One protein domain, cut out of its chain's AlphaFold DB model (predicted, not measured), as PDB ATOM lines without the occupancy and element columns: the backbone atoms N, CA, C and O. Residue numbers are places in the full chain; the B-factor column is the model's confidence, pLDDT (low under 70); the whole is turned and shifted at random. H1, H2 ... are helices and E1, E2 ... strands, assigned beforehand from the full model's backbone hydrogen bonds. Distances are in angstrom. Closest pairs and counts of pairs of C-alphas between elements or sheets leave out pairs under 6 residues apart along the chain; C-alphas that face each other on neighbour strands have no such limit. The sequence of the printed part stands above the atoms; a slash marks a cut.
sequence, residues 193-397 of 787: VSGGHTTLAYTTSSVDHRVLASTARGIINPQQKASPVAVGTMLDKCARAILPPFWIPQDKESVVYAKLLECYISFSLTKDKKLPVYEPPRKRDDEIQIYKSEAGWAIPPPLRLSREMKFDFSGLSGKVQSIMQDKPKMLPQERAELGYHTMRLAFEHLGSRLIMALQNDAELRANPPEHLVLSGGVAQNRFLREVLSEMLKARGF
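This is residues 193 to 397 of the 787 residues of the protein "TsaD domain-containing protein" of Valsa sordida (UniProt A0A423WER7). One long helix, H5, runs lengthwise through the middle, with H1 and H4 side by side along its first part, and H2 and H8 crossing it at steep angles. The two-strand hairpin E1 and E2 covers a later part of H5, and the short helix H6 makes a corner at its end. The 205 printed residues hold eight named helices and three named strands, in the order E1 E2 H1 H2 H3 H4 H5 H6 E3 H7 H8; the sheet E1 - E2 is antiparallel and the class is mostly helix. The whole is compact, with a radius of gyration of the C-alphas of 17.2 A and spans of 52 by 38 by 34 A.

E1 (residues 198 to 203) and E2 (residues 209 to 214) form an antiparallel hairpin at 150 degrees, with N 200 and O 213 at 2.8 A and N 210 and O 202 at 2.9 A, both within hydrogen-bond range. The closest C-alphas of E2 and H5 (residues 332 to 360) are those of Leu 212 and Ala 357, 6.8 A apart. H5 is the hub, touching five helices. H1 (residues 231 to 242), H4 (residues 314 to 326) and H5 form a bundle, three helices side by side. H1 and H4 touch at a shallow tilt of 0 degrees, the same way, closest at C-alphas Met 234 and Ser 317, 5.7 A. H5 touches H1 with residues 335 to 346 alone, at a shallow tilt of 16 degrees, opposite ways, closest at C-alphas Ile 242 and Arg 335, 5.8 A. H4 and H5 touch as a helical hairpin, closest at C-alphas Leu 316 and Thr 342, 7.4 A. H2 (residues 257 to 269) touches H5 at a steep tilt of 63 degrees, closest at C-alphas Ile 265 and Ala 336, 4.7 A. H8 (residues 382 to 394) touches H5 at a steep tilt of 45 degrees, closest at C-alphas Gly 351 and Leu 388, 5.4 A. H6 (residues 362 to 366) touches H5 only at the corner, closest at C-alphas Leu 358 and Leu 364, 5.8 A. E3 (residues 371 to 375) pairs with no named strand but is near E1, with 9 pairs of C-alphas within 10 A. H7 (residues 377 to 380) and H1 only just touch, with 3 pairs of C-alphas within 8 A, the closest Gly 232 and Val 378 at 6.2 A. H3 (residues 284 to 287) is close to but not clearly touching H5, closest at C-alphas Glu 287 and Glu 348, 7.1 A. Every O i to N i+4 pair is within hydrogen-bond range in H1, H2, H4, H5, H6 and H8; H3 and H7 are too short for such a pair.

E1 begins at C-alpha 198 (53.038, 9.950, 253.936) and spans 15.5 A. H5 runs 41.8 A from C-alpha 332 (64.211, -14.065, 240.843). H4 spans 18.9 A, H8 18.2 A, H2 18.1 A and H1 16.0 A. H8 ends at C-alpha 394 (69.387, 17.193, 238.919).

The C-alphas farthest apart, Lys 329 and Ala 366, are 53.3 A apart, and the printed part has no cut. The long links are E2 to H1, H1 to H2, H2 to H3 and H3 to H4, the last with 26 residues. The mean pLDDT of the printed part is 89.1; residues 217 to 228, 252 to 254 and 271 are under 70.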
ATOM      1  N   VAL A 193      57.517   9.583 256.142       92.69
ATOM      2  CA  VAL A 193      57.229   8.356 255.391       92.69
ATOM      3  C   VAL A 193      57.237   7.138 256.322       92.69
ATOM      4  O   VAL A 193      58.265   6.522 256.612       92.69
ATOM      5  N   SER A 194      56.057   6.764 256.811       87.88
ATOM      6  CA  SER A 194      55.856   5.615 257.701       87.88
ATOM      7  C   SER A 194      54.943   4.556 257.069       87.88
ATOM      8  O   SER A 194      54.549   4.658 255.903       87.88
ATOM      9  N   GLY A 195      54.609   3.510 257.834       81.81
ATOM     10  CA  GLY A 195      53.636   2.499 257.415       81.81
ATOM     11  C   GLY A 195      52.251   3.096 257.145       81.81
ATOM     12  O   GLY A 195      51.632   2.745 256.140       81.81
ATOM     13  N   GLY A 196      51.798   4.017 258.006       79.81
ATOM     14  CA  GLY A 196      50.459   4.622 257.960       79.81
ATOM     15  C   GLY A 196      50.385   6.057 257.424       79.81
ATOM     16  O   GLY A 196      49.306   6.486 257.026       79.81
ATOM     17  N   HIS A 197      51.501   6.790 257.365       85.06
ATOM     18  CA  HIS A 197      51.518   8.209 256.994       85.06
ATOM     19  C   HIS A 197      52.501   8.493 255.852       85.06
ATOM     20  O   HIS A 197      53.579   7.902 255.762       85.06
ATOM     21  N   THR A 198      52.135   9.410 254.958       92.75
ATOM     22  CA  THR A 198      53.038   9.950 253.936       92.75
ATOM     23  C   THR A 198      52.697  11.413 253.688       92.75
ATOM     24  O   THR A 198      51.685  11.717 253.055       92.75
ATOM     25  N   THR A 199      53.523  12.306 254.230       92.38
ATOM     26  CA  THR A 199      53.260  13.748 254.301       92.38
ATOM     27  C   THR A 199      54.547  14.533 254.080       92.38
ATOM     28  O   THR A 199      55.556  14.263 254.722       92.38
ATOM     29  N   LEU A 200      54.492  15.522 253.193       95.06
ATOM     30  CA  LEU A 200      55.489  16.569 253.014       95.06
ATOM     31  C   LEU A 200      54.961  17.834 253.696       95.06
ATOM     32  O   LEU A 200      53.871  18.296 253.356       95.06
ATOM     33  N   ALA A 201      55.723  18.391 254.630       93.56
ATOM     34  CA  ALA A 201      55.390  19.612 255.351       93.56
ATOM     35  C   ALA A 201      56.572  20.586 255.364       93.56
ATOM     36  O   ALA A 201      57.729  20.171 255.380       93.56
ATOM     37  N   TYR A 202      56.272  21.877 255.385       94.44
ATOM     38  CA  TYR A 202      57.207  22.941 255.727       94.44
ATOM     39  C   TYR A 202      57.137  23.189 257.234       94.44
ATOM     40  O   TYR A 202      56.061  23.116 257.823       94.44
ATOM     41  N   THR A 203      58.280  23.377 257.886       93.12
ATOM     42  CA  THR A 203      58.391  23.451 259.346       93.12
ATOM     43  C   THR A 203      59.255  24.645 259.730       93.12
ATOM     44  O   THR A 203      60.447  24.694 259.425       93.12
ATOM     45  N   THR A 204      58.626  25.614 260.385       91.81
ATOM     46  CA  THR A 204      59.157  26.951 260.711       91.81
ATOM     47  C   THR A 204      59.518  27.083 262.191       91.81
ATOM     48  O   THR A 204      60.377  27.888 262.542       91.81
ATOM     49  N   SER A 205      58.909  26.273 263.060       90.88
ATOM     50  CA  SER A 205      59.226  26.178 264.488       90.88
ATOM     51  C   SER A 205      58.941  24.769 265.021       90.88
ATOM     52  O   SER A 205      58.477  23.898 264.286       90.88
ATOM     53  N   SER A 206      59.179  24.540 266.315       88.44
ATOM     54  CA  SER A 206      58.851  23.275 266.989       88.44
ATOM     55  C   SER A 206      57.351  22.962 267.026       88.44
ATOM     56  O   SER A 206      56.988  21.832 267.360       88.44
ATOM     57  N   VAL A 207      56.487  23.937 266.710       88.69
ATOM     58  CA  VAL A 207      55.024  23.817 266.789       88.69
ATOM     59  C   VAL A 207      54.264  24.255 265.528       88.69
ATOM     60  O   VAL A 207      53.046  24.095 265.475       88.69
ATOM     61  N   ASP A 208      54.953  24.797 264.521       89.94
ATOM     62  CA  ASP A 208      54.342  25.295 263.284       89.94
ATOM     63  C   ASP A 208      54.784  24.456 262.074       89.94
ATOM     64  O   ASP A 208      55.974  24.342 261.752       89.94
ATOM     65  N   HIS A 209      53.794  23.820 261.442       91.25
ATOM     66  CA  HIS A 209      53.960  22.805 260.407       91.25
ATOM     67  C   HIS A 209      52.871  22.939 259.326       91.25
ATOM     68  O   HIS A 209      51.756  22.434 259.479       91.25
ATOM     69  N   ARG A 210      53.204  23.551 258.186       91.56
ATOM     70  CA  ARG A 210      52.302  23.700 257.030       91.56
ATOM     71  C   ARG A 210      52.414  22.486 256.106       91.56
ATOM     72  O   ARG A 210      53.492  22.225 255.572       91.56
ATOM     73  N   VAL A 211      51.339  21.724 255.882       91.50
ATOM     74  CA  VAL A 211      51.396  20.564 254.971       91.50
ATOM     75  C   VAL A 211      51.352  21.033 253.518       91.50
ATOM     76  O   VAL A 211      50.472  21.774 253.100       91.50
ATOM     77  N   LEU A 212      52.311  20.555 252.729       92.44
ATOM     78  CA  LEU A 212      52.449  20.863 251.307       92.44
ATOM     79  C   LEU A 212      51.839  19.763 250.433       92.44
ATOM     80  O   LEU A 212      51.269  20.048 249.388       92.44
ATOM     81  N   ALA A 213      51.963  18.498 250.849       91.44
ATOM     82  CA  ALA A 213      51.320  17.356 250.203       91.44
ATOM     83  C   ALA A 213      51.132  16.202 251.197       91.44
ATOM     84  O   ALA A 213      52.001  15.941 252.025       91.44
ATOM     85  N   SER A 214      50.036  15.450 251.093       89.88
ATOM     86  CA  SER A 214      49.825  14.233 251.893       89.88
ATOM     87  C   SER A 214      49.048  13.163 251.120       89.88
ATOM     88  O   SER A 214      48.426  13.448 250.093       89.88
ATOM     89  N   THR A 215      49.089  11.920 251.610       85.94
ATOM     90  CA  THR A 215      48.093  10.881 251.294       85.94
ATOM     91  C   THR A 215      46.779  11.105 252.047       85.94
ATOM     92  O   THR A 215      45.706  10.798 251.523       85.94
ATOM     93  N   ALA A 216      46.855  11.649 253.266       70.88
ATOM     94  CA  ALA A 216      45.703  11.911 254.123       70.88
ATOM     95  C   ALA A 216      44.840  13.074 253.599       70.88
ATOM     96  O   ALA A 216      45.242  13.844 252.723       70.88
ATOM     97  N   ARG A 217      43.631  13.212 254.155       59.16
ATOM     98  CA  ARG A 217      42.761  14.366 253.903       59.16
ATOM     99  C   ARG A 217      43.310  15.566 254.682       59.16
ATOM    100  O   ARG A 217      43.086  15.658 255.883       59.16
ATOM    101  N   GLY A 218      44.064  16.434 254.011       55.22
ATOM    102  CA  GLY A 218      44.559  17.682 254.603       55.22
ATOM    103  C   GLY A 218      43.436  18.695 254.839       55.22
ATOM    104  O   GLY A 218      42.386  18.623 254.195       55.22
ATOM    105  N   ILE A 219      43.672  19.657 255.734       52.41
ATOM    106  CA  ILE A 219      42.703  20.724 256.033       52.41
ATOM    107  C   ILE A 219      42.608  21.713 254.870       52.41
ATOM    108  O   ILE A 219      41.514  22.159 254.538       52.41
ATOM    109  N   ILE A 220      43.738  21.998 254.215       52.09
ATOM    110  CA  ILE A 220      43.848  22.975 253.120       52.09
ATOM    111  C   ILE A 220      42.930  22.627 251.935       52.09
ATOM    112  O   ILE A 220      42.355  23.521 251.322       52.09
ATOM    113  N   ASN A 221      42.719  21.336 251.646       54.50
ATOM    114  CA  ASN A 221      41.813  20.882 250.585       54.50
ATOM    115  C   ASN A 221      40.763  19.886 251.124       54.50
ATOM    116  O   ASN A 221      40.862  18.683 250.858       54.50
ATOM    117  N   PRO A 222      39.693  20.339 251.810       57.84
ATOM    118  CA  PRO A 222      38.695  19.441 252.400       57.84
ATOM    119  C   PRO A 222      37.950  18.598 251.356       57.84
ATOM    120  O   PRO A 222      37.468  17.506 251.660       57.84
ATOM    121  N   GLN A 223      37.848  19.088 250.116       52.12
ATOM    122  CA  GLN A 223      37.223  18.379 248.995       52.12
ATOM    123  C   GLN A 223      38.132  17.300 248.376       52.12
ATOM    124  O   GLN A 223      37.661  16.464 247.604       52.12
ATOM    125  N   GLN A 224      39.425  17.279 248.715       56.03
ATOM    126  CA  GLN A 224      40.379  16.327 248.159       56.03
ATOM    127  C   GLN A 224      40.067  14.907 248.639       56.03
ATOM    128  O   GLN A 224      40.075  14.598 249.833       56.03
ATOM    129  N   LYS A 225      39.829  14.007 247.682       54.72
ATOM    130  CA  LYS A 225      39.698  12.576 247.954       54.72
ATOM    131  C   LYS A 225      41.053  12.037 248.424       54.72
ATOM    132  O   LYS A 225      41.989  11.963 247.628       54.72
ATOM    133  N   ALA A 226      41.142  11.678 249.704       60.12
ATOM    134  CA  ALA A 226      42.337  11.079 250.293       60.12
ATOM    135  C   ALA A 226      42.743   9.793 249.555       60.12
ATOM    136  O   ALA A 226      41.878   9.004 249.157       60.12
ATOM    137  N   SER A 227      44.051   9.559 249.420       66.12
ATOM    138  CA  SER A 227      44.558   8.235 249.060       66.12
ATOM    139  C   SER A 227      44.771   7.444 250.351       66.12
ATOM    140  O   SER A 227      45.603   7.831 251.169       66.12
ATOM    141  N   PRO A 228      44.054   6.332 250.581       65.94
ATOM    142  CA  PRO A 228      44.098   5.617 251.859       65.94
ATOM    143  C   PRO A 228      45.375   4.779 252.054       65.94
ATOM    144  O   PRO A 228      45.424   3.940 252.949       65.94
ATOM    145  N   VAL A 229      46.387   4.929 251.193       86.06
ATOM    146  CA  VAL A 229      47.583   4.079 251.172       86.06
ATOM    147  C   VAL A 229      48.834   4.944 251.271       86.06
ATOM    148  O   VAL A 229      49.229   5.567 250.291       86.06
ATOM    149  N   ALA A 230      49.474   4.939 252.440       90.44
ATOM    150  CA  ALA A 230      50.817   5.481 252.635       90.44
ATOM    151  C   ALA A 230      51.888   4.640 251.917       90.44
ATOM    152  O   ALA A 230      51.684   3.452 251.637       90.44
ATOM    153  N   VAL A 231      53.052   5.241 251.649       94.06
ATOM    154  CA  VAL A 231      54.142   4.602 250.896       94.06
ATOM    155  C   VAL A 231      54.638   3.320 251.572       94.06
ATOM    156  O   VAL A 231      54.851   2.331 250.879       94.06
ATOM    157  N   GLY A 232      54.723   3.278 252.909       92.06
ATOM    158  CA  GLY A 232      55.107   2.068 253.643       92.06
ATOM    159  C   GLY A 232      54.118   0.914 253.442       92.06
ATOM    160  O   GLY A 232      54.519  -0.169 253.024       92.06
ATOM    161  N   THR A 233      52.810   1.162 253.615       90.50
ATOM    162  CA  THR A 233      51.756   0.163 253.334       90.50
ATOM    163  C   THR A 233      51.779  -0.318 251.877       90.50
ATOM    164  O   THR A 233      51.534  -1.499 251.620       90.50
ATOM    165  N   MET A 234      52.054   0.563 250.904       94.62
ATOM    166  CA  MET A 234      52.212   0.146 249.504       94.62
ATOM    167  C   MET A 234      53.435  -0.760 249.331       94.62
ATOM    168  O   MET A 234      53.291  -1.844 248.767       94.62
ATOM    169  N   LEU A 235      54.603  -0.363 249.852       95.38
ATOM    170  CA  LEU A 235      55.831  -1.153 249.749       95.38
ATOM    171  C   LEU A 235      55.669  -2.526 250.398       95.38
ATOM    172  O   LEU A 235      56.058  -3.516 249.792       95.38
ATOM    173  N   ASP A 236      55.030  -2.615 251.565       92.19
ATOM    174  CA  ASP A 236      54.769  -3.887 252.241       92.19
ATOM    175  C   ASP A 236      53.829  -4.803 251.433       92.19
ATOM    176  O   ASP A 236      54.055  -6.013 251.357       92.19
ATOM    177  N   LYS A 237      52.796  -4.244 250.782       91.75
ATOM    178  CA  LYS A 237      51.900  -4.999 249.883       91.75
ATOM    179  C   LYS A 237      52.625  -5.498 248.632       91.75
ATOM    180  O   LYS A 237      52.436  -6.651 248.248       91.75
ATOM    181  N   CYS A 238      53.453  -4.658 248.013       95.12
ATOM    182  CA  CYS A 238      54.265  -5.033 246.854       95.12
ATOM    183  C   CYS A 238      55.310  -6.090 247.234       95.12
ATOM    184  O   CYS A 238      55.434  -7.108 246.559       95.12
ATOM    185  N   ALA A 239      55.999  -5.902 248.359       94.81
ATOM    186  CA  ALA A 239      56.985  -6.829 248.895       94.81
ATOM    187  C   ALA A 239      56.391  -8.220 249.158       94.81
ATOM    188  O   ALA A 239      56.991  -9.204 248.742       94.81
ATOM    189  N   ARG A 240      55.192  -8.323 249.755       91.50
ATOM    190  CA  ARG A 240      54.502  -9.616 249.941       91.50
ATOM    191  C   ARG A 240      54.175 -10.346 248.633       91.50
ATOM    192  O   ARG A 240      54.111 -11.569 248.640       91.50
ATOM    193  N   ALA A 241      53.976  -9.630 247.525       93.12
ATOM    194  CA  ALA A 241      53.726 -10.237 246.216       93.12
ATOM    195  C   ALA A 241      55.030 -10.617 245.477       93.12
ATOM    196  O   ALA A 241      55.099 -11.650 244.809       93.12
ATOM    197  N   ILE A 242      56.065  -9.780 245.605       95.12
ATOM    198  CA  ILE A 242      57.338  -9.902 244.882       95.12
ATOM    199  C   ILE A 242      58.288 -10.908 245.547       95.12
ATOM    200  O   ILE A 242      58.897 -11.724 244.849       95.12
ATOM    201  N   LEU A 243      58.424 -10.859 246.878       93.44
ATOM    202  CA  LEU A 243      59.390 -11.668 247.624       93.44
ATOM    203  C   LEU A 243      59.069 -13.168 247.506       93.44
ATOM    204  O   LEU A 243      57.934 -13.576 247.761       93.44
ATOM    205  N   PRO A 244      60.054 -14.023 247.174       90.69
ATOM    206  CA  PRO A 244      59.878 -15.468 247.263       90.69
ATOM    207  C   PRO A 244      59.589 -15.907 248.715       90.69
ATOM    208  O   PRO A 244      60.192 -15.351 249.634       90.69
ATOM    209  N   PRO A 245      58.760 -16.942 248.966       87.75
ATOM    210  CA  PRO A 245      58.406 -17.356 250.332       87.75
ATOM    211  C   PRO A 245      59.601 -17.682 251.242       87.75
ATOM    212  O   PRO A 245      59.557 -17.423 252.440       87.75
ATOM    213  N   PHE A 246      60.700 -18.190 250.670       88.19
ATOM    214  CA  PHE A 246      61.935 -18.505 251.399       88.19
ATOM    215  C   PHE A 246      62.770 -17.271 251.803       88.19
ATOM    216  O   PHE A 246      63.689 -17.403 252.604       88.19
ATOM    217  N   TRP A 247      62.457 -16.077 251.283       88.75
ATOM    218  CA  TRP A 247      63.030 -14.801 251.743       88.75
ATOM    219  C   TRP A 247      62.291 -14.207 252.950       88.75
ATOM    220  O   TRP A 247      62.785 -13.259 253.561       88.75
ATOM    221  N   ILE A 248      61.111 -14.732 253.292       87.38
ATOM    222  CA  ILE A 248      60.272 -14.227 254.381       87.38
ATOM    223  C   ILE A 248      60.588 -15.035 255.657       87.38
ATOM    224  O   ILE A 248      60.362 -16.247 255.667       87.38
ATOM    225  N   PRO A 249      61.100 -14.407 256.739       83.19
ATOM    226  CA  PRO A 249      61.459 -15.114 257.969       83.19
ATOM    227  C   PRO A 249      60.250 -15.777 258.649       83.19
ATOM    228  O   PRO A 249      59.314 -15.114 259.109       83.19
ATOM    229  N   GLN A 250      60.275 -17.106 258.734       77.69
ATOM    230  CA  GLN A 250      59.188 -17.900 259.321       77.69
ATOM    231  C   GLN A 250      59.233 -17.925 260.859       77.69
ATOM    232  O   GLN A 250      58.205 -18.115 261.505       77.69
ATOM    233  N   ASP A 251      60.387 -17.616 261.442       74.31
ATOM    234  CA  ASP A 251      60.687 -17.555 262.874       74.31
ATOM    235  C   ASP A 251      60.295 -16.225 263.549       74.31
ATOM    236  O   ASP A 251      59.991 -16.202 264.737       74.31
ATOM    237  N   LYS A 252      60.275 -15.105 262.813       65.88
ATOM    238  CA  LYS A 252      60.065 -13.766 263.406       65.88
ATOM    239  C   LYS A 252      58.594 -13.414 263.613       65.88
ATOM    240  O   LYS A 252      57.798 -13.562 262.689       65.88
ATOM    241  N   GLU A 253      58.253 -12.871 264.781       62.12
ATOM    242  CA  GLU A 253      56.896 -12.401 265.128       62.12
ATOM    243  C   GLU A 253      56.469 -11.122 264.388       62.12
ATOM    244  O   GLU A 253      55.278 -10.878 264.209       62.12
ATOM    245  N   SER A 254      57.424 -10.315 263.919       68.19
ATOM    246  CA  SER A 254      57.165  -9.137 263.089       68.19
ATOM    247  C   SER A 254      58.171  -9.058 261.940       68.19
ATOM    248  O   SER A 254      59.355  -9.379 262.100       68.19
ATOM    249  N   VAL A 255      57.691  -8.668 260.758       76.81
ATOM    250  CA  VAL A 255      58.450  -8.657 259.502       76.81
ATOM    251  C   VAL A 255      58.282  -7.305 258.812       76.81
ATOM    252  O   VAL A 255      57.193  -6.953 258.367       76.81
ATOM    253  N   VAL A 256      59.383  -6.561 258.677       84.38
ATOM    254  CA  VAL A 256      59.418  -5.270 257.970       84.38
ATOM    255  C   VAL A 256      59.610  -5.525 256.471       84.38
ATOM    256  O   VAL A 256      60.738  -5.551 255.968       84.38
ATOM    257  N   TYR A 257      58.509  -5.773 255.759       89.88
ATOM    258  CA  TYR A 257      58.528  -6.241 254.368       89.88
ATOM    259  C   TYR A 257      59.209  -5.259 253.400       89.88
ATOM    260  O   TYR A 257      60.036  -5.692 252.597       89.88
ATOM    261  N   ALA A 258      58.956  -3.952 253.511       90.25
ATOM    262  CA  ALA A 258      59.613  -2.926 252.693       90.25
ATOM    263  C   ALA A 258      61.155  -2.973 252.783       90.25
ATOM    264  O   ALA A 258      61.850  -2.781 251.785       90.25
ATOM    265  N   LYS A 259      61.701  -3.293 253.965       90.62
ATOM    266  CA  LYS A 259      63.150  -3.437 254.187       90.62
ATOM    267  C   LYS A 259      63.695  -4.748 253.615       90.62
ATOM    268  O   LYS A 259      64.804  -4.771 253.090       90.62
ATOM    269  N   LEU A 260      62.919  -5.834 253.678       91.69
ATOM    270  CA  LEU A 260      63.277  -7.087 253.004       91.69
ATOM    271  C   LEU A 260      63.296  -6.933 251.480       91.69
ATOM    272  O   LEU A 260      64.170  -7.511 250.840       91.69
ATOM    273  N   LEU A 261      62.389  -6.134 250.909       93.62
ATOM    274  CA  LEU A 261      62.367  -5.834 249.477       93.62
ATOM    275  C   LEU A 261      63.657  -5.127 249.027       93.62
ATOM    276  O   LEU A 261      64.296  -5.590 248.088       93.62
ATOM    277  N   GLU A 262      64.098  -4.087 249.742       92.94
ATOM    278  CA  GLU A 262      65.381  -3.404 249.485       92.94
ATOM    279  C   GLU A 262      66.579  -4.375 249.523       92.94
ATOM    280  O   GLU A 262      67.414  -4.379 248.613       92.94
ATOM    281  N   CYS A 263      66.640  -5.250 250.535       91.44
ATOM    282  CA  CYS A 263      67.680  -6.278 250.649       91.44
ATOM    283  C   CYS A 263      67.632  -7.299 249.499       91.44
ATOM    284  O   CYS A 263      68.676  -7.669 248.960       91.44
ATOM    285  N   TYR A 264      66.435  -7.748 249.118       92.38
ATOM    286  CA  TYR A 264      66.221  -8.716 248.044       92.38
ATOM    287  C   TYR A 264      66.665  -8.175 246.685       92.38
ATOM    288  O   TYR A 264      67.378  -8.866 245.956       92.38
ATOM    289  N   ILE A 265      66.297  -6.927 246.375       91.94
ATOM    290  CA  ILE A 265      66.704  -6.238 245.148       91.94
ATOM    291  C   ILE A 265      68.228  -6.111 245.107       91.94
ATOM    292  O   ILE A 265      68.853  -6.530 244.132       91.94
ATOM    293  N   SER A 266      68.826  -5.614 246.198       88.19
ATOM    294  CA  SER A 266      70.279  -5.435 246.316       88.19
ATOM    295  C   SER A 266      71.039  -6.740 246.069       88.19
ATOM    296  O   SER A 266      72.033  -6.747 245.354       88.19
ATOM    297  N   PHE A 267      70.562  -7.854 246.631       87.62
ATOM    298  CA  PHE A 267      71.189  -9.170 246.484       87.62
ATOM    299  C   PHE A 267      70.986  -9.797 245.096       87.62
ATOM    300  O   PHE A 267      71.842 -10.552 244.642       87.62
ATOM    301  N   SER A 268      69.848  -9.536 244.446       86.19
ATOM    302  CA  SER A 268      69.420 -10.275 243.248       86.19
ATOM    303  C   SER A 268      69.775  -9.591 241.926       86.19
ATOM    304  O   SER A 268      69.842 -10.281 240.910       86.19
ATOM    305  N   LEU A 269      69.997  -8.268 241.920       80.69
ATOM    306  CA  LEU A 269      70.332  -7.513 240.702       80.69
ATOM    307  C   LEU A 269      71.834  -7.347 240.445       80.69
ATOM    308  O   LEU A 269      72.231  -7.258 239.287       80.69
ATOM    309  N   THR A 270      72.684  -7.298 241.478       72.81
ATOM    310  CA  THR A 270      74.126  -7.049 241.295       72.81
ATOM    311  C   THR A 270      74.993  -8.098 241.986       72.81
ATOM    312  O   THR A 270      74.700  -8.554 243.092       72.81
ATOM    313  N   LYS A 271      76.120  -8.456 241.352       68.56
ATOM    314  CA  LYS A 271      77.123  -9.369 241.936       68.56
ATOM    315  C   LYS A 271      77.697  -8.823 243.253       68.56
ATOM    316  O   LYS A 271      77.968  -9.595 244.169       68.56
ATOM    317  N   ASP A 272      77.790  -7.498 243.361       70.44
ATOM    318  CA  ASP A 272      78.332  -6.776 244.518       70.44
ATOM    319  C   ASP A 272      77.323  -6.587 245.665       70.44
ATOM    320  O   ASP A 272      77.656  -5.974 246.683       70.44
ATOM    321  N   LYS A 273      76.094  -7.105 245.523       74.62
ATOM    322  CA  LYS A 273      75.002  -7.019 246.511       74.62
ATOM    323  C   LYS A 273      74.595  -5.578 246.865       74.62
ATOM    324  O   LYS A 273      74.222  -5.284 248.003       74.62
ATOM    325  N   LYS A 274      74.676  -4.677 245.884       70.44
ATOM    326  CA  LYS A 274      74.256  -3.267 245.940       70.44
ATOM    327  C   LYS A 274      73.042  -3.031 245.036       70.44
ATOM    328  O   LYS A 274      72.736  -3.844 244.164       70.44
ATOM    329  N   LEU A 275      72.358  -1.909 245.224       77.06
ATOM    330  CA  LEU A 275      71.353  -1.455 244.264       77.06
ATOM    331  C   LEU A 275      72.025  -0.965 242.966       77.06
ATOM    332  O   LEU A 275      73.187  -0.551 243.015       77.06
ATOM    333  N   PRO A 276      71.323  -1.015 241.817       81.69
ATOM    334  CA  PRO A 276      71.745  -0.312 240.608       81.69
ATOM    335  C   PRO A 276      71.931   1.186 240.874       81.69
ATOM    336  O   PRO A 276      71.206   1.756 241.689       81.69
ATOM    337  N   VAL A 277      72.874   1.814 240.164       85.88
ATOM    338  CA  VAL A 277      73.075   3.272 240.214       85.88
ATOM    339  C   VAL A 277      71.791   3.970 239.770       85.88
ATOM    340  O   VAL A 277      71.221   3.625 238.732       85.88
ATOM    341  N   TYR A 278      71.328   4.939 240.557       93.19
ATOM    342  CA  TYR A 278      70.136   5.704 240.222       93.19
ATOM    343  C   TYR A 278      70.442   6.854 239.252       93.19
ATOM    344  O   TYR A 278      71.276   7.713 239.533       93.19
ATOM    345  N   GLU A 279      69.709   6.914 238.139       93.31
ATOM    346  CA  GLU A 279      69.725   8.051 237.215       93.31
ATOM    347  C   GLU A 279      68.465   8.913 237.412       93.31
ATOM    348  O   GLU A 279      67.356   8.444 237.137       93.31
ATOM    349  N   PRO A 280      68.590  10.168 237.890       95.00
ATOM    350  CA  PRO A 280      67.438  11.023 238.151       95.00
ATOM    351  C   PRO A 280      66.826  11.597 236.859       95.00
ATOM    352  O   PRO A 280      67.559  12.054 235.974       95.00
ATOM    353  N   PRO A 281      65.485  11.687 236.762       94.12
ATOM    354  CA  PRO A 281      64.821  12.384 235.664       94.12
ATOM    355  C   PRO A 281      65.145  13.886 235.706       94.12
ATOM    356  O   PRO A 281      64.966  14.547 236.733       94.12
ATOM    357  N   ARG A 282      65.612  14.447 234.583       93.25
ATOM    358  CA  ARG A 282      66.065  15.851 234.501       93.25
ATOM    359  C   ARG A 282      64.895  16.812 234.304       93.25
ATOM    360  O   ARG A 282      64.897  17.929 234.829       93.25
ATOM    361  N   LYS A 283      63.866  16.378 233.573       92.81
ATOM    362  CA  LYS A 283      62.635  17.139 233.328       92.81
ATOM    363  C   LYS A 283      61.383  16.322 233.648       92.81
ATOM    364  O   LYS A 283      61.408  15.098 233.749       92.81
ATOM    365  N   ARG A 284      60.248  17.022 233.781       88.50
ATOM    366  CA  ARG A 284      58.950  16.403 234.105       88.50
ATOM    367  C   ARG A 284      58.520  15.374 233.054       88.50
ATOM    368  O   ARG A 284      57.877  14.400 233.421       88.50
ATOM    369  N   ASP A 285      58.890  15.562 231.789       91.94
ATOM    370  CA  ASP A 285      58.586  14.609 230.715       91.94
ATOM    371  C   ASP A 285      59.222  13.234 230.955       91.94
ATOM    372  O   ASP A 285      58.649  12.225 230.546       91.94
ATOM    373  N   ASP A 286      60.373  13.188 231.630       91.56
ATOM    374  CA  ASP A 286      61.086  11.952 231.954       91.56
ATOM    375  C   ASP A 286      60.402  11.261 233.152       91.56
ATOM    376  O   ASP A 286      60.100  10.070 233.098       91.56
ATOM    377  N   GLU A 287      60.051  12.036 234.195       89.25
ATOM    378  CA  GLU A 287      59.337  11.564 235.403       89.25
ATOM    379  C   GLU A 287      58.009  10.856 235.084       89.25
ATOM    380  O   GLU A 287      57.559   9.992 235.837       89.25
ATOM    381  N   ILE A 288      57.327  11.253 234.004       92.25
ATOM    382  CA  ILE A 288      55.992  10.736 233.676       92.25
ATOM    383  C   ILE A 288      56.015   9.467 232.822       92.25
ATOM    384  O   ILE A 288      54.947   8.885 232.612       92.25
ATOM    385  N   GLN A 289      57.171   9.011 232.329       94.12
ATOM    386  CA  GLN A 289      57.241   7.862 231.423       94.12
ATOM    387  C   GLN A 289      56.807   6.552 232.092       94.12
ATOM    388  O   GLN A 289      57.143   6.267 233.235       94.12
ATOM    389  N   ILE A 290      56.046   5.729 231.362       95.62
ATOM    390  CA  ILE A 290      55.731   4.363 231.807       95.62
ATOM    391  C   ILE A 290      57.005   3.534 231.698       95.62
ATOM    392  O   ILE A 290      57.568   3.425 230.609       95.62
ATOM    393  N   TYR A 291      57.412   2.907 232.800       95.00
ATOM    394  CA  TYR A 291      58.450   1.892 232.743       95.00
ATOM    395  C   TYR A 291      57.903   0.646 232.036       95.00
ATOM    396  O   TYR A 291      56.804   0.189 232.361       95.00
ATOM    397  N   LYS A 292      58.663   0.105 231.083       96.31
ATOM    398  CA  LYS A 292      58.370  -1.135 230.353       96.31
ATOM    399  C   LYS A 292      59.576  -2.056 230.523       96.31
ATOM    400  O   LYS A 292      60.678  -1.625 230.200       96.31
ATOM    401  N   SER A 293      59.373  -3.278 231.009       93.75
ATOM    402  CA  SER A 293      60.437  -4.283 231.070       93.75
ATOM    403  C   SER A 293      60.613  -4.985 229.729       93.75
ATOM    404  O   SER A 293      59.662  -5.118 228.952       93.75
ATOM    405  N   GLU A 294      61.809  -5.523 229.493       90.31
ATOM    406  CA  GLU A 294      62.079  -6.427 228.365       90.31
ATOM    407  C   GLU A 294      61.206  -7.687 228.430       90.31
ATOM    408  O   GLU A 294      60.786  -8.228 227.410       90.31
ATOM    409  N   ALA A 295      60.845  -8.113 229.644       86.00
ATOM    410  CA  ALA A 295      59.940  -9.227 229.864       86.00
ATOM    411  C   ALA A 295      58.471  -8.913 229.486       86.00
ATOM    412  O   ALA A 295      57.624  -9.805 229.562       86.00
ATOM    413  N   GLY A 296      58.131  -7.677 229.103       91.62
ATOM    414  CA  GLY A 296      56.815  -7.315 228.567       91.62
ATOM    415  C   GLY A 296      55.751  -6.941 229.606       91.62
ATOM    416  O   GLY A 296      54.567  -6.906 229.275       91.62
ATOM    417  N   TRP A 297      56.134  -6.647 230.854       94.81
ATOM    418  CA  TRP A 297      55.245  -5.975 231.814       94.81
ATOM    419  C   TRP A 297      55.569  -4.479 231.899       94.81
ATOM    420  O   TRP A 297      56.629  -4.023 231.480       94.81
ATOM    421  N   ALA A 298      54.631  -3.680 232.413       96.44
ATOM    422  CA  ALA A 298      54.783  -2.229 232.467       96.44
ATOM    423  C   ALA A 298      54.135  -1.616 233.713       96.44
ATOM    424  O   ALA A 298      53.070  -2.062 234.155       96.44
ATOM    425  N   ILE A 299      54.765  -0.566 234.248       96.12
ATOM    426  CA  ILE A 299      54.354   0.131 235.472       96.12
ATOM    427  C   ILE A 299      54.281   1.645 235.202       96.12
ATOM    428  O   ILE A 299      55.291   2.252 234.834       96.12
ATOM    429  N   PRO A 300      53.109   2.287 235.370       95.00
ATOM    430  CA  PRO A 300      52.986   3.737 235.269       95.00
ATOM    431  C   PRO A 300      53.459   4.435 236.561       95.00
ATOM    432  O   PRO A 300      53.130   3.960 237.652       95.00
ATOM    433  N   PRO A 301      54.140   5.593 236.472       94.75
ATOM    434  CA  PRO A 301      54.382   6.446 237.630       94.75
ATOM    435  C   PRO A 301      53.059   6.915 238.260       94.75
ATOM    436  O   PRO A 301      52.113   7.247 237.526       94.75
ATOM    437  N   PRO A 302      52.965   6.989 239.601       93.56
ATOM    438  CA  PRO A 302      51.773   7.498 240.265       93.56
ATOM    439  C   PRO A 302      51.473   8.951 239.873       93.56
ATOM    440  O   PRO A 302      52.375   9.763 239.694       93.56
ATOM    441  N   LEU A 303      50.186   9.273 239.698       90.62
ATOM    442  CA  LEU A 303      49.699  10.605 239.305       90.62
ATOM    443  C   LEU A 303      50.460  11.254 238.124       90.62
ATOM    444  O   LEU A 303      50.517  12.481 238.046       90.62
ATOM    445  N   ARG A 304      51.013  10.471 237.177       90.69
ATOM    446  CA  ARG A 304      51.849  10.993 236.074       90.69
ATOM    447  C   ARG A 304      51.240  12.194 235.332       90.69
ATOM    448  O   ARG A 304      51.935  13.175 235.092       90.69
ATOM    449  N   LEU A 305      49.937  12.162 235.043       91.19
ATOM    450  CA  LEU A 305      49.231  13.236 234.327       91.19
ATOM    451  C   LEU A 305      48.713  14.379 235.226       91.19
ATOM    452  O   LEU A 305      48.193  15.356 234.703       91.19
ATOM    453  N   SER A 306      48.836  14.283 236.555       90.06
ATOM    454  CA  SER A 306      48.324  15.292 237.496       90.06
ATOM    455  C   SER A 306      49.456  16.072 238.167       90.06
ATOM    456  O   SER A 306      50.474  15.512 238.591       90.06
ATOM    457  N   ARG A 307      49.239  17.384 238.308       89.31
ATOM    458  CA  ARG A 307      50.076  18.303 239.091       89.31
ATOM    459  C   ARG A 307      49.520  18.589 240.496       89.31
ATOM    460  O   ARG A 307      50.035  19.454 241.188       89.31
ATOM    461  N   GLU A 308      48.495  17.862 240.944       88.88
ATOM    462  CA  GLU A 308      47.956  18.026 242.300       88.88
ATOM    463  C   GLU A 308      49.009  17.716 243.368       88.88
ATOM    464  O   GLU A 308      49.648  16.654 243.333       88.88
ATOM    465  N   MET A 309      49.119  18.611 244.353       90.88
ATOM    466  CA  MET A 309      50.002  18.517 245.517       90.88
ATOM    467  C   MET A 309      49.489  17.490 246.539       90.88
ATOM    468  O   MET A 309      49.079  17.790 247.656       90.88
ATOM    469  N   LYS A 310      49.477  16.229 246.110       90.75
ATOM    470  CA  LYS A 310      49.054  15.073 246.896       90.75
ATOM    471  C   LYS A 310      49.878  13.843 246.556       90.75
ATOM    472  O   LYS A 310      50.435  13.726 245.458       90.75
ATOM    473  N   PHE A 311      49.868  12.892 247.478       92.50
ATOM    474  CA  PHE A 311      50.436  11.569 247.278       92.50
ATOM    475  C   PHE A 311      49.333  10.533 247.041       92.50
ATOM    476  O   PHE A 311      48.256  10.600 247.629       92.50
ATOM    477  N   ASP A 312      49.602   9.568 246.163       91.44
ATOM    478  CA  ASP A 312      48.717   8.435 245.911       91.44
ATOM    479  C   ASP A 312      49.564   7.255 245.444       91.44
ATOM    480  O   ASP A 312      50.297   7.372 244.467       91.44
ATOM    481  N   PHE A 313      49.476   6.130 246.149       92.56
ATOM    482  CA  PHE A 313      50.226   4.907 245.847       92.56
ATOM    483  C   PHE A 313      49.305   3.714 245.547       92.56
ATOM    484  O   PHE A 313      49.772   2.592 245.340       92.56
ATOM    485  N   SER A 314      47.988   3.943 245.515       86.38
ATOM    486  CA  SER A 314      46.971   2.893 245.398       86.38
ATOM    487  C   SER A 314      47.126   2.079 244.106       86.38
ATOM    488  O   SER A 314      47.296   0.857 244.161       86.38
ATOM    489  N   GLY A 315      47.171   2.758 242.955       89.44
ATOM    490  CA  GLY A 315      47.312   2.133 241.635       89.44
ATOM    491  C   GLY A 315      48.615   1.350 241.442       89.44
ATOM    492  O   GLY A 315      48.609   0.333 240.749       89.44
ATOM    493  N   LEU A 316      49.707   1.763 242.095       92.44
ATOM    494  CA  LEU A 316      51.001   1.078 242.007       92.44
ATOM    495  C   LEU A 316      50.923  -0.323 242.633       92.44
ATOM    496  O   LEU A 316      51.287  -1.304 241.988       92.44
ATOM    497  N   SER A 317      50.349  -0.431 243.840       91.56
ATOM    498  CA  SER A 317      50.171  -1.726 244.519       91.56
ATOM    499  C   SER A 317      49.292  -2.702 243.731       91.56
ATOM    500  O   SER A 317      49.657  -3.866 243.568       91.56
ATOM    501  N   GLY A 318      48.177  -2.220 243.170       92.88
ATOM    502  CA  GLY A 318      47.293  -3.037 242.336       92.88
ATOM    503  C   GLY A 318      47.962  -3.493 241.038       92.88
ATOM    504  O   GLY A 318      47.779  -4.640 240.626       92.88
ATOM    505  N   LYS A 319      48.788  -2.642 240.408       96.19
ATOM    506  CA  LYS A 319      49.485  -3.022 239.172       96.19
ATOM    507  C   LYS A 319      50.559  -4.083 239.413       96.19
ATOM    508  O   LYS A 319      50.629  -5.032 238.639       96.19
ATOM    509  N   VAL A 320      51.334  -3.974 240.496       96.50
ATOM    510  CA  VAL A 320      52.303  -5.010 240.901       96.50
ATOM    511  C   VAL A 320      51.600  -6.345 241.161       96.50
ATOM    512  O   VAL A 320      52.056  -7.377 240.676       96.50
ATOM    513  N   GLN A 321      50.463  -6.334 241.862       94.81
ATOM    514  CA  GLN A 321      49.679  -7.548 242.113       94.81
ATOM    515  C   GLN A 321      49.153  -8.191 240.821       94.81
ATOM    516  O   GLN A 321      49.287  -9.403 240.680       94.81
ATOM    517  N   SER A 322      48.643  -7.407 239.861       96.44
ATOM    518  CA  SER A 322      48.264  -7.917 238.528       96.44
ATOM    519  C   SER A 322      49.459  -8.553 237.816       96.44
ATOM    520  O   SER A 322      49.365  -9.707 237.422       96.44
ATOM    521  N   ILE A 323      50.609  -7.872 237.735       96.75
ATOM    522  CA  ILE A 323      51.805  -8.416 237.066       96.75
ATOM    523  C   ILE A 323      52.231  -9.753 237.703       96.75
ATOM    524  O   ILE A 323      52.528 -10.711 236.990       96.75
ATOM    525  N   MET A 324      52.204  -9.851 239.038       95.25
ATOM    526  CA  MET A 324      52.510 -11.092 239.763       95.25
ATOM    527  C   MET A 324      51.484 -12.219 239.537       95.25
ATOM    528  O   MET A 324      51.859 -13.389 239.602       95.25
ATOM    529  N   GLN A 325      50.215 -11.890 239.281       94.50
ATOM    530  CA  GLN A 325      49.152 -12.854 238.961       94.50
ATOM    531  C   GLN A 325      49.224 -13.329 237.505       94.50
ATOM    532  O   GLN A 325      49.090 -14.525 237.254       94.50
ATOM    533  N   ASP A 326      49.490 -12.414 236.571       94.56
ATOM    534  CA  ASP A 326      49.638 -12.695 235.139       94.56
ATOM    535  C   ASP A 326      50.892 -13.557 234.870       94.56
ATOM    536  O   ASP A 326      50.912 -14.392 233.963       94.56
ATOM    537  N   LYS A 327      51.941 -13.395 235.693       91.88
ATOM    538  CA  LYS A 327      53.205 -14.144 235.620       91.88
ATOM    539  C   LYS A 327      53.609 -14.746 236.981       91.88
ATOM    540  O   LYS A 327      54.581 -14.305 237.600       91.88
ATOM    541  N   PRO A 328      52.959 -15.825 237.451       87.62
ATOM    542  CA  PRO A 328      53.270 -16.411 238.760       87.62
ATOM    543  C   PRO A 328      54.689 -17.013 238.831       87.62
ATOM    544  O   PRO A 328      55.308 -17.056 239.896       87.62
ATOM    545  N   LYS A 329      55.228 -17.447 237.681       88.75
ATOM    546  CA  LYS A 329      56.538 -18.107 237.536       88.75
ATOM    547  C   LYS A 329      57.692 -17.149 237.172       88.75
ATOM    548  O   LYS A 329      58.684 -17.613 236.619       88.75
ATOM    549  N   MET A 330      57.585 -15.846 237.465       91.94
ATOM    550  CA  MET A 330      58.697 -14.898 237.255       91.94
ATOM    551  C   MET A 330      59.989 -15.358 237.938       91.94
ATOM    552  O   MET A 330      59.970 -15.775 239.105       91.94
ATOM    553  N   LEU A 331      61.102 -15.214 237.215       90.69
ATOM    554  CA  LEU A 331      62.450 -15.503 237.705       90.69
ATOM    555  C   LEU A 331      62.842 -14.549 238.852       90.69
ATOM    556  O   LEU A 331      62.327 -13.429 238.919       90.69
ATOM    557  N   PRO A 332      63.773 -14.933 239.748       89.56
ATOM    558  CA  PRO A 332      64.211 -14.065 240.843       89.56
ATOM    559  C   PRO A 332      64.754 -12.702 240.385       89.56
ATOM    560  O   PRO A 332      64.536 -11.703 241.060       89.56
ATOM    561  N   GLN A 333      65.420 -12.644 239.232       88.69
ATOM    562  CA  GLN A 333      65.939 -11.406 238.650       88.69
ATOM    563  C   GLN A 333      64.802 -10.491 238.161       88.69
ATOM    564  O   GLN A 333      64.769  -9.325 238.535       88.69
ATOM    565  N   GLU A 334      63.817 -11.029 237.432       92.56
ATOM    566  CA  GLU A 334      62.630 -10.286 236.960       92.56
ATOM    567  C   GLU A 334      61.777  -9.771 238.138       92.56
ATOM    568  O   GLU A 334      61.286  -8.643 238.130       92.56
ATOM    569  N   ARG A 335      61.654 -10.563 239.214       94.69
ATOM    570  CA  ARG A 335      61.029 -10.131 240.478       94.69
ATOM    571  C   ARG A 335      61.795  -8.981 241.136       94.69
ATOM    572  O   ARG A 335      61.180  -8.052 241.657       94.69
ATOM    573  N   ALA A 336      63.125  -9.033 241.136       93.69
ATOM    574  CA  ALA A 336      63.958  -7.980 241.705       93.69
ATOM    575  C   ALA A 336      63.926  -6.690 240.864       93.69
ATOM    576  O   ALA A 336      63.882  -5.603 241.433       93.69
ATOM    577  N   GLU A 337      63.852  -6.798 239.537       94.69
ATOM    578  CA  GLU A 337      63.619  -5.685 238.606       94.69
ATOM    579  C   GLU A 337      62.254  -5.020 238.873       94.69
ATOM    580  O   GLU A 337      62.176  -3.808 239.092       94.69
ATOM    581  N   LEU A 338      61.183  -5.818 238.969       96.38
ATOM    582  CA  LEU A 338      59.844  -5.366 239.361       96.38
ATOM    583  C   LEU A 338      59.865  -4.644 240.720       96.38
ATOM    584  O   LEU A 338      59.262  -3.579 240.866       96.38
ATOM    585  N   GLY A 339      60.601  -5.175 241.701       95.81
ATOM    586  CA  GLY A 339      60.825  -4.531 242.997       95.81
ATOM    587  C   GLY A 339      61.546  -3.187 242.890       95.81
ATOM    588  O   GLY A 339      61.070  -2.195 243.447       95.81
ATOM    589  N   TYR A 340      62.650  -3.140 242.143       96.00
ATOM    590  CA  TYR A 340      63.451  -1.935 241.931       96.00
ATOM    591  C   TYR A 340      62.628  -0.821 241.287       96.00
ATOM    592  O   TYR A 340      62.521   0.264 241.855       96.00
ATOM    593  N   HIS A 341      61.966  -1.088 240.157       96.12
ATOM    594  CA  HIS A 341      61.174  -0.060 239.478       96.12
ATOM    595  C   HIS A 341      59.906   0.323 240.254       96.12
ATOM    596  O   HIS A 341      59.488   1.476 240.172       96.12
ATOM    597  N   THR A 342      59.345  -0.569 241.082       97.06
ATOM    598  CA  THR A 342      58.276  -0.210 242.033       97.06
ATOM    599  C   THR A 342      58.771   0.786 243.084       97.06
ATOM    600  O   THR A 342      58.128   1.813 243.297       97.06
ATOM    601  N   MET A 343      59.920   0.523 243.720       96.56
ATOM    602  CA  MET A 343      60.528   1.455 244.678       96.56
ATOM    603  C   MET A 343      60.905   2.781 244.008       96.56
ATOM    604  O   MET A 343      60.559   3.841 244.522       96.56
ATOM    605  N   ARG A 344      61.538   2.723 242.830       97.00
ATOM    606  CA  ARG A 344      61.958   3.895 242.054       97.00
ATOM    607  C   ARG A 344      60.776   4.806 241.741       97.00
ATOM    608  O   ARG A 344      60.792   5.959 242.146       97.00
ATOM    609  N   LEU A 345      59.716   4.278 241.125       97.25
ATOM    610  CA  LEU A 345      58.530   5.061 240.758       97.25
ATOM    611  C   LEU A 345      57.776   5.614 241.980       97.25
ATOM    612  O   LEU A 345      57.176   6.686 241.905       97.25
ATOM    613  N   ALA A 346      57.803   4.911 243.116       97.00
ATOM    614  CA  ALA A 346      57.231   5.417 244.361       97.00
ATOM    615  C   ALA A 346      58.042   6.587 244.944       97.00
ATOM    616  O   ALA A 346      57.457   7.562 245.414       97.00
ATOM    617  N   PHE A 347      59.373   6.508 244.910       97.81
ATOM    618  CA  PHE A 347      60.258   7.540 245.452       97.81
ATOM    619  C   PHE A 347      60.417   8.734 244.500       97.81
ATOM    620  O   PHE A 347      60.447   9.872 244.962       97.81
ATOM    621  N   GLU A 348      60.383   8.510 243.187       97.56
ATOM    622  CA  GLU A 348      60.259   9.561 242.170       97.56
ATOM    623  C   GLU A 348      58.951  10.342 242.327       97.56
ATOM    624  O   GLU A 348      58.943  11.559 242.157       97.56
ATOM    625  N   HIS A 349      57.848   9.697 242.733       96.50
ATOM    626  CA  HIS A 349      56.605  10.408 243.063       96.50
ATOM    627  C   HIS A 349      56.751  11.310 244.300       96.50
ATOM    628  O   HIS A 349      56.256  12.440 244.304       96.50
ATOM    629  N   LEU A 350      57.481  10.855 245.328       97.31
ATOM    630  CA  LEU A 350      57.825  11.680 246.494       97.31
ATOM    631  C   LEU A 350      58.682  12.889 246.089       97.31
ATOM    632  O   LEU A 350      58.318  14.030 246.381       97.31
ATOM    633  N   GLY A 351      59.775  12.642 245.360       97.12
ATOM    634  CA  GLY A 351      60.677  13.676 244.857       97.12
ATOM    635  C   GLY A 351      59.981  14.661 243.920       97.12
ATOM    636  O   GLY A 351      60.193  15.863 244.026       97.12
ATOM    637  N   SER A 352      59.073  14.194 243.064       96.38
ATOM    638  CA  SER A 352      58.317  15.052 242.149       96.38
ATOM    639  C   SER A 352      57.478  16.094 242.895       96.38
ATOM    640  O   SER A 352      57.524  17.274 242.551       96.38
ATOM    641  N   ARG A 353      56.756  15.711 243.961       95.81
ATOM    642  CA  ARG A 353      55.982  16.685 244.758       95.81
ATOM    643  C   ARG A 353      56.865  17.613 245.582       95.81
ATOM    644  O   ARG A 353      56.526  18.783 245.705       95.81
ATOM    645  N   LEU A 354      58.006  17.134 246.071       97.25
ATOM    646  CA  LEU A 354      59.018  17.979 246.706       97.25
ATOM    647  C   LEU A 354      59.535  19.068 245.746       97.25
ATOM    648  O   LEU A 354      59.482  20.249 246.076       97.25
ATOM    649  N   ILE A 355      59.961  18.686 244.539       96.44
ATOM    650  CA  ILE A 355      60.421  19.621 243.499       96.44
ATOM    651  C   ILE A 355      59.309  20.598 243.106       96.44
ATOM    652  O   ILE A 355      59.553  21.796 242.977       96.44
ATOM    653  N   MET A 356      58.073  20.118 242.966       95.38
ATOM    654  CA  MET A 356      56.935  20.980 242.655       95.38
ATOM    655  C   MET A 356      56.590  21.960 243.781       95.38
ATOM    656  O   MET A 356      56.195  23.080 243.470       95.38
ATOM    657  N   ALA A 357      56.756  21.592 245.055       95.94
ATOM    658  CA  ALA A 357      56.619  22.543 246.156       95.94
ATOM    659  C   ALA A 357      57.682  23.646 246.040       95.94
ATOM    660  O   ALA A 357      57.338  24.818 245.948       95.94
ATOM    661  N   LEU A 358      58.958  23.262 245.935       96.31
ATOM    662  CA  LEU A 358      60.093  24.189 245.833       96.31
ATOM    663  C   LEU A 358      60.001  25.148 244.629       96.31
ATOM    664  O   LEU A 358      60.477  26.277 244.698       96.31
ATOM    665  N   GLN A 359      59.389  24.716 243.522       94.38
ATOM    666  CA  GLN A 359      59.232  25.532 242.311       94.38
ATOM    667  C   GLN A 359      58.039  26.500 242.348       94.38
ATOM    668  O   GLN A 359      58.118  27.570 241.738       94.38
ATOM    669  N   ASN A 360      56.937  26.123 243.007       94.00
ATOM    670  CA  ASN A 360      55.643  26.809 242.876       94.00
ATOM    671  C   ASN A 360      55.142  27.472 244.170       94.00
ATOM    672  O   ASN A 360      54.285  28.348 244.093       94.00
ATOM    673  N   ASP A 361      55.637  27.074 245.342       94.75
ATOM    674  CA  ASP A 361      55.242  27.674 246.617       94.75
ATOM    675  C   ASP A 361      55.999  28.991 246.849       94.75
ATOM    676  O   ASP A 361      57.231  29.036 246.827       94.75
ATOM    677  N   ALA A 362      55.258  30.084 247.038       92.62
ATOM    678  CA  ALA A 362      55.837  31.422 247.154       92.62
ATOM    679  C   ALA A 362      56.683  31.601 248.426       92.62
ATOM    680  O   ALA A 362      57.700  32.291 248.387       92.62
ATOM    681  N   GLU A 363      56.305  30.953 249.532       91.44
ATOM    682  CA  GLU A 363      57.029  31.047 250.802       91.44
ATOM    683  C   GLU A 363      58.346  30.267 250.734       91.44
ATOM    684  O   GLU A 363      59.386  30.808 251.102       91.44
ATOM    685  N   LEU A 364      58.337  29.049 250.170       93.38
ATOM    686  CA  LEU A 364      59.565  28.270 249.945       93.38
ATOM    687  C   LEU A 364      60.540  28.957 248.980       93.38
ATOM    688  O   LEU A 364      61.744  28.734 249.060       93.38
ATOM    689  N   ARG A 365      60.033  29.776 248.053       92.44
ATOM    690  CA  ARG A 365      60.868  30.576 247.148       92.44
ATOM    691  C   ARG A 365      61.459  31.813 247.816       92.44
ATOM    692  O   ARG A 365      62.572  32.191 247.467       92.44
ATOM    693  N   ALA A 366      60.719  32.449 248.723       91.12
ATOM    694  CA  ALA A 366      61.206  33.590 249.494       91.12
ATOM    695  C   ALA A 366      62.224  33.156 250.561       91.12
ATOM    696  O   ALA A 366      63.262  33.792 250.716       91.12
ATOM    697  N   ASN A 367      61.947  32.039 251.241       88.56
ATOM    698  CA  ASN A 367      62.741  31.479 252.331       88.56
ATOM    699  C   ASN A 367      63.157  30.030 251.994       88.56
ATOM    700  O   ASN A 367      62.556  29.080 252.506       88.56
ATOM    701  N   PRO A 368      64.156  29.825 251.110       88.50
ATOM    702  CA  PRO A 368      64.560  28.493 250.672       88.50
ATOM    703  C   PRO A 368      65.163  27.669 251.827       88.50
ATOM    704  O   PRO A 368      66.168  28.077 252.410       88.50
ATOM    705  N   PRO A 369      64.600  26.489 252.154       93.00
ATOM    706  CA  PRO A 369      65.073  25.666 253.264       93.00
ATOM    707  C   PRO A 369      66.395  24.965 252.925       93.00
ATOM    708  O   PRO A 369      66.530  24.340 251.876       93.00
ATOM    709  N   GLU A 370      67.355  24.980 253.853       93.50
ATOM    710  CA  GLU A 370      68.641  24.273 253.698       93.50
ATOM    711  C   GLU A 370      68.526  22.744 253.844       93.50
ATOM    712  O   GLU A 370      69.415  22.001 253.418       93.50
ATOM    713  N   HIS A 371      67.456  22.254 254.479       95.06
ATOM    714  CA  HIS A 371      67.356  20.874 254.951       95.06
ATOM    715  C   HIS A 371      66.026  20.214 254.568       95.06
ATOM    716  O   HIS A 371      64.951  20.795 254.724       95.06
ATOM    717  N   LEU A 372      66.115  18.954 254.132       96.31
ATOM    718  CA  LEU A 372      64.999  18.018 254.019       96.31
ATOM    719  C   LEU A 372      65.178  16.906 255.057       96.31
ATOM    720  O   LEU A 372      66.007  16.017 254.883       96.31
ATOM    721  N   VAL A 373      64.379  16.936 256.117       95.19
ATOM    722  CA  VAL A 373      64.291  15.883 257.129       95.19
ATOM    723  C   VAL A 373      63.417  14.740 256.622       95.19
ATOM    724  O   VAL A 373      62.244  14.936 256.318       95.19
ATOM    725  N   LEU A 374      63.964  13.527 256.580       94.50
ATOM    726  CA  LEU A 374      63.209  12.293 256.380       94.50
ATOM    727  C   LEU A 374      62.906  11.648 257.731       94.50
ATOM    728  O   LEU A 374      63.824  11.352 258.498       94.50
ATOM    729  N   SER A 375      61.633  11.369 257.999       89.75
ATOM    730  CA  SER A 375      61.186  10.740 259.248       89.75
ATOM    731  C   SER A 375      60.222   9.574 259.001       89.75
ATOM    732  O   SER A 375      59.711   9.391 257.895       89.75
ATOM    733  N   GLY A 376      59.998   8.738 260.019       88.69
ATOM    734  CA  GLY A 376      59.232   7.496 259.901       88.69
ATOM    735  C   GLY A 376      60.022   6.299 259.347       88.69
ATOM    736  O   GLY A 376      61.137   6.415 258.834       88.69
ATOM    737  N   GLY A 377      59.437   5.103 259.464       88.19
ATOM    738  CA  GLY A 377      60.140   3.835 259.227       88.19
ATOM    739  C   GLY A 377      60.729   3.644 257.821       88.19
ATOM    740  O   GLY A 377      61.736   2.948 257.680       88.19
ATOM    741  N   VAL A 378      60.162   4.278 256.787       92.19
ATOM    742  CA  VAL A 378      60.669   4.176 255.406       92.19
ATOM    743  C   VAL A 378      61.908   5.060 255.197       92.19
ATOM    744  O   VAL A 378      62.716   4.756 254.324       92.19
ATOM    745  N   ALA A 379      62.160   6.063 256.049       91.69
ATOM    746  CA  ALA A 379      63.385   6.877 256.009       91.69
ATOM    747  C   ALA A 379      64.677   6.064 256.263       91.69
ATOM    748  O   ALA A 379      65.774   6.501 255.911       91.69
ATOM    749  N   GLN A 380      64.566   4.847 256.819       90.62
ATOM    750  CA  GLN A 380      65.696   3.914 256.922       90.62
ATOM    751  C   GLN A 380      66.218   3.458 255.552       90.62
ATOM    752  O   GLN A 380      67.394   3.101 255.441       90.62
ATOM    753  N   ASN A 381      65.366   3.464 254.526       92.44
ATOM    754  CA  ASN A 381      65.705   3.026 253.181       92.44
ATOM    755  C   ASN A 381      66.824   3.910 252.598       92.44
ATOM    756  O   ASN A 381      66.818   5.139 252.736       92.44
ATOM    757  N   ARG A 382      67.848   3.287 252.015       91.31
ATOM    758  CA  ARG A 382      68.997   4.004 251.438       91.31
ATOM    759  C   ARG A 382      68.655   4.539 250.055       91.31
ATOM    760  O   ARG A 382      68.976   5.686 249.767       91.31
ATOM    761  N   PHE A 383      67.920   3.756 249.270       94.25
ATOM    762  CA  PHE A 383      67.482   4.147 247.931       94.25
ATOM    763  C   PHE A 383      66.588   5.389 247.938       94.25
ATOM    764  O   PHE A 383      66.762   6.268 247.108       94.25
ATOM    765  N   LEU A 384      65.681   5.527 248.910       95.75
ATOM    766  CA  LEU A 384      64.868   6.735 249.077       95.75
ATOM    767  C   LEU A 384      65.741   7.989 249.243       95.75
ATOM    768  O   LEU A 384      65.467   9.020 248.632       95.75
ATOM    769  N   ARG A 385      66.796   7.901 250.061       94.25
ATOM    770  CA  ARG A 385      67.732   9.012 250.287       94.25
ATOM    771  C   ARG A 385      68.520   9.354 249.031       94.25
ATOM    772  O   ARG A 385      68.672  10.534 248.733       94.25
ATOM    773  N   GLU A 386      68.982   8.340 248.306       95.19
ATOM    774  CA  GLU A 386      69.658   8.487 247.016       95.19
ATOM    775  C   GLU A 386      68.734   9.153 245.986       95.19
ATOM    776  O   GLU A 386      69.059  10.225 245.487       95.19
ATOM    777  N   VAL A 387      67.529   8.609 245.773       97.25
ATOM    778  CA  VAL A 387      66.533   9.143 244.830       97.25
ATOM    779  C   VAL A 387      66.211  10.609 245.112       97.25
ATOM    780  O   VAL A 387      66.262  11.430 244.199       97.25
ATOM    781  N   LEU A 388      65.923  10.966 246.368       97.56
ATOM    782  CA  LEU A 388      65.617  12.352 246.730       97.56
ATOM    783  C   LEU A 388      66.828  13.280 246.559       97.56
ATOM    784  O   LEU A 388      66.665  14.386 246.047       97.56
ATOM    785  N   SER A 389      68.031  12.836 246.935       96.62
ATOM    786  CA  SER A 389      69.255  13.642 246.810       96.62
ATOM    787  C   SER A 389      69.624  13.896 245.348       96.62
ATOM    788  O   SER A 389      69.918  15.031 244.975       96.62
ATOM    789  N   GLU A 390      69.578  12.866 244.503       97.12
ATOM    790  CA  GLU A 390      69.910  12.993 243.082       97.12
ATOM    791  C   GLU A 390      68.827  13.744 242.301       97.12
ATOM    792  O   GLU A 390      69.160  14.543 241.428       97.12
ATOM    793  N   MET A 391      67.541  13.595 242.650       97.19
ATOM    794  CA  MET A 391      66.487  14.449 242.087       97.19
ATOM    795  C   MET A 391      66.659  15.917 242.492       97.19
ATOM    796  O   MET A 391      66.548  16.786 241.633       97.19
ATOM    797  N   LEU A 392      66.966  16.222 243.758       97.12
ATOM    798  CA  LEU A 392      67.236  17.600 244.190       97.12
ATOM    799  C   LEU A 392      68.396  18.211 243.392       97.12
ATOM    800  O   LEU A 392      68.229  19.275 242.796       97.12
ATOM    801  N   LYS A 393      69.530  17.505 243.280       96.44
ATOM    802  CA  LYS A 393      70.683  17.938 242.470       96.44
ATOM    803  C   LYS A 393      70.317  18.153 240.999       96.44
ATOM    804  O   LYS A 393      70.558  19.233 240.467       96.44
ATOM    805  N   ALA A 394      69.709  17.157 240.349       96.19
ATOM    806  CA  ALA A 394      69.387  17.193 238.919       96.19
ATOM    807  C   ALA A 394      68.365  18.276 238.541       96.19
ATOM    808  O   ALA A 394      68.298  18.682 237.381       96.19
ATOM    809  N   ARG A 395      67.571  18.747 239.509       95.19
ATOM    810  CA  ARG A 395      66.548  19.785 239.323       95.19
ATOM    811  C   ARG A 395      66.975  21.165 239.855       95.19
ATOM    812  O   ARG A 395      66.146  22.071 239.864       95.19
ATOM    813  N   GLY A 396      68.244  21.336 240.249       94.88
ATOM    814  CA  GLY A 396      68.845  22.630 240.615       94.88
ATOM    815  C   GLY A 396      68.854  22.980 242.109       94.88
ATOM    816  O   GLY A 396      69.305  24.060 242.469       94.88
ATOM    817  N   PHE A 397      68.412  22.076 242.985       95.44
ATOM    818  CA  PHE A 397      68.296  22.276 244.438       95.44
ATOM    819  C   PHE A 397      69.417  21.563 245.217       95.44
ATOM    820  O   PHE A 397      69.187  20.953 246.260       95.44
TER     821      PHE A 397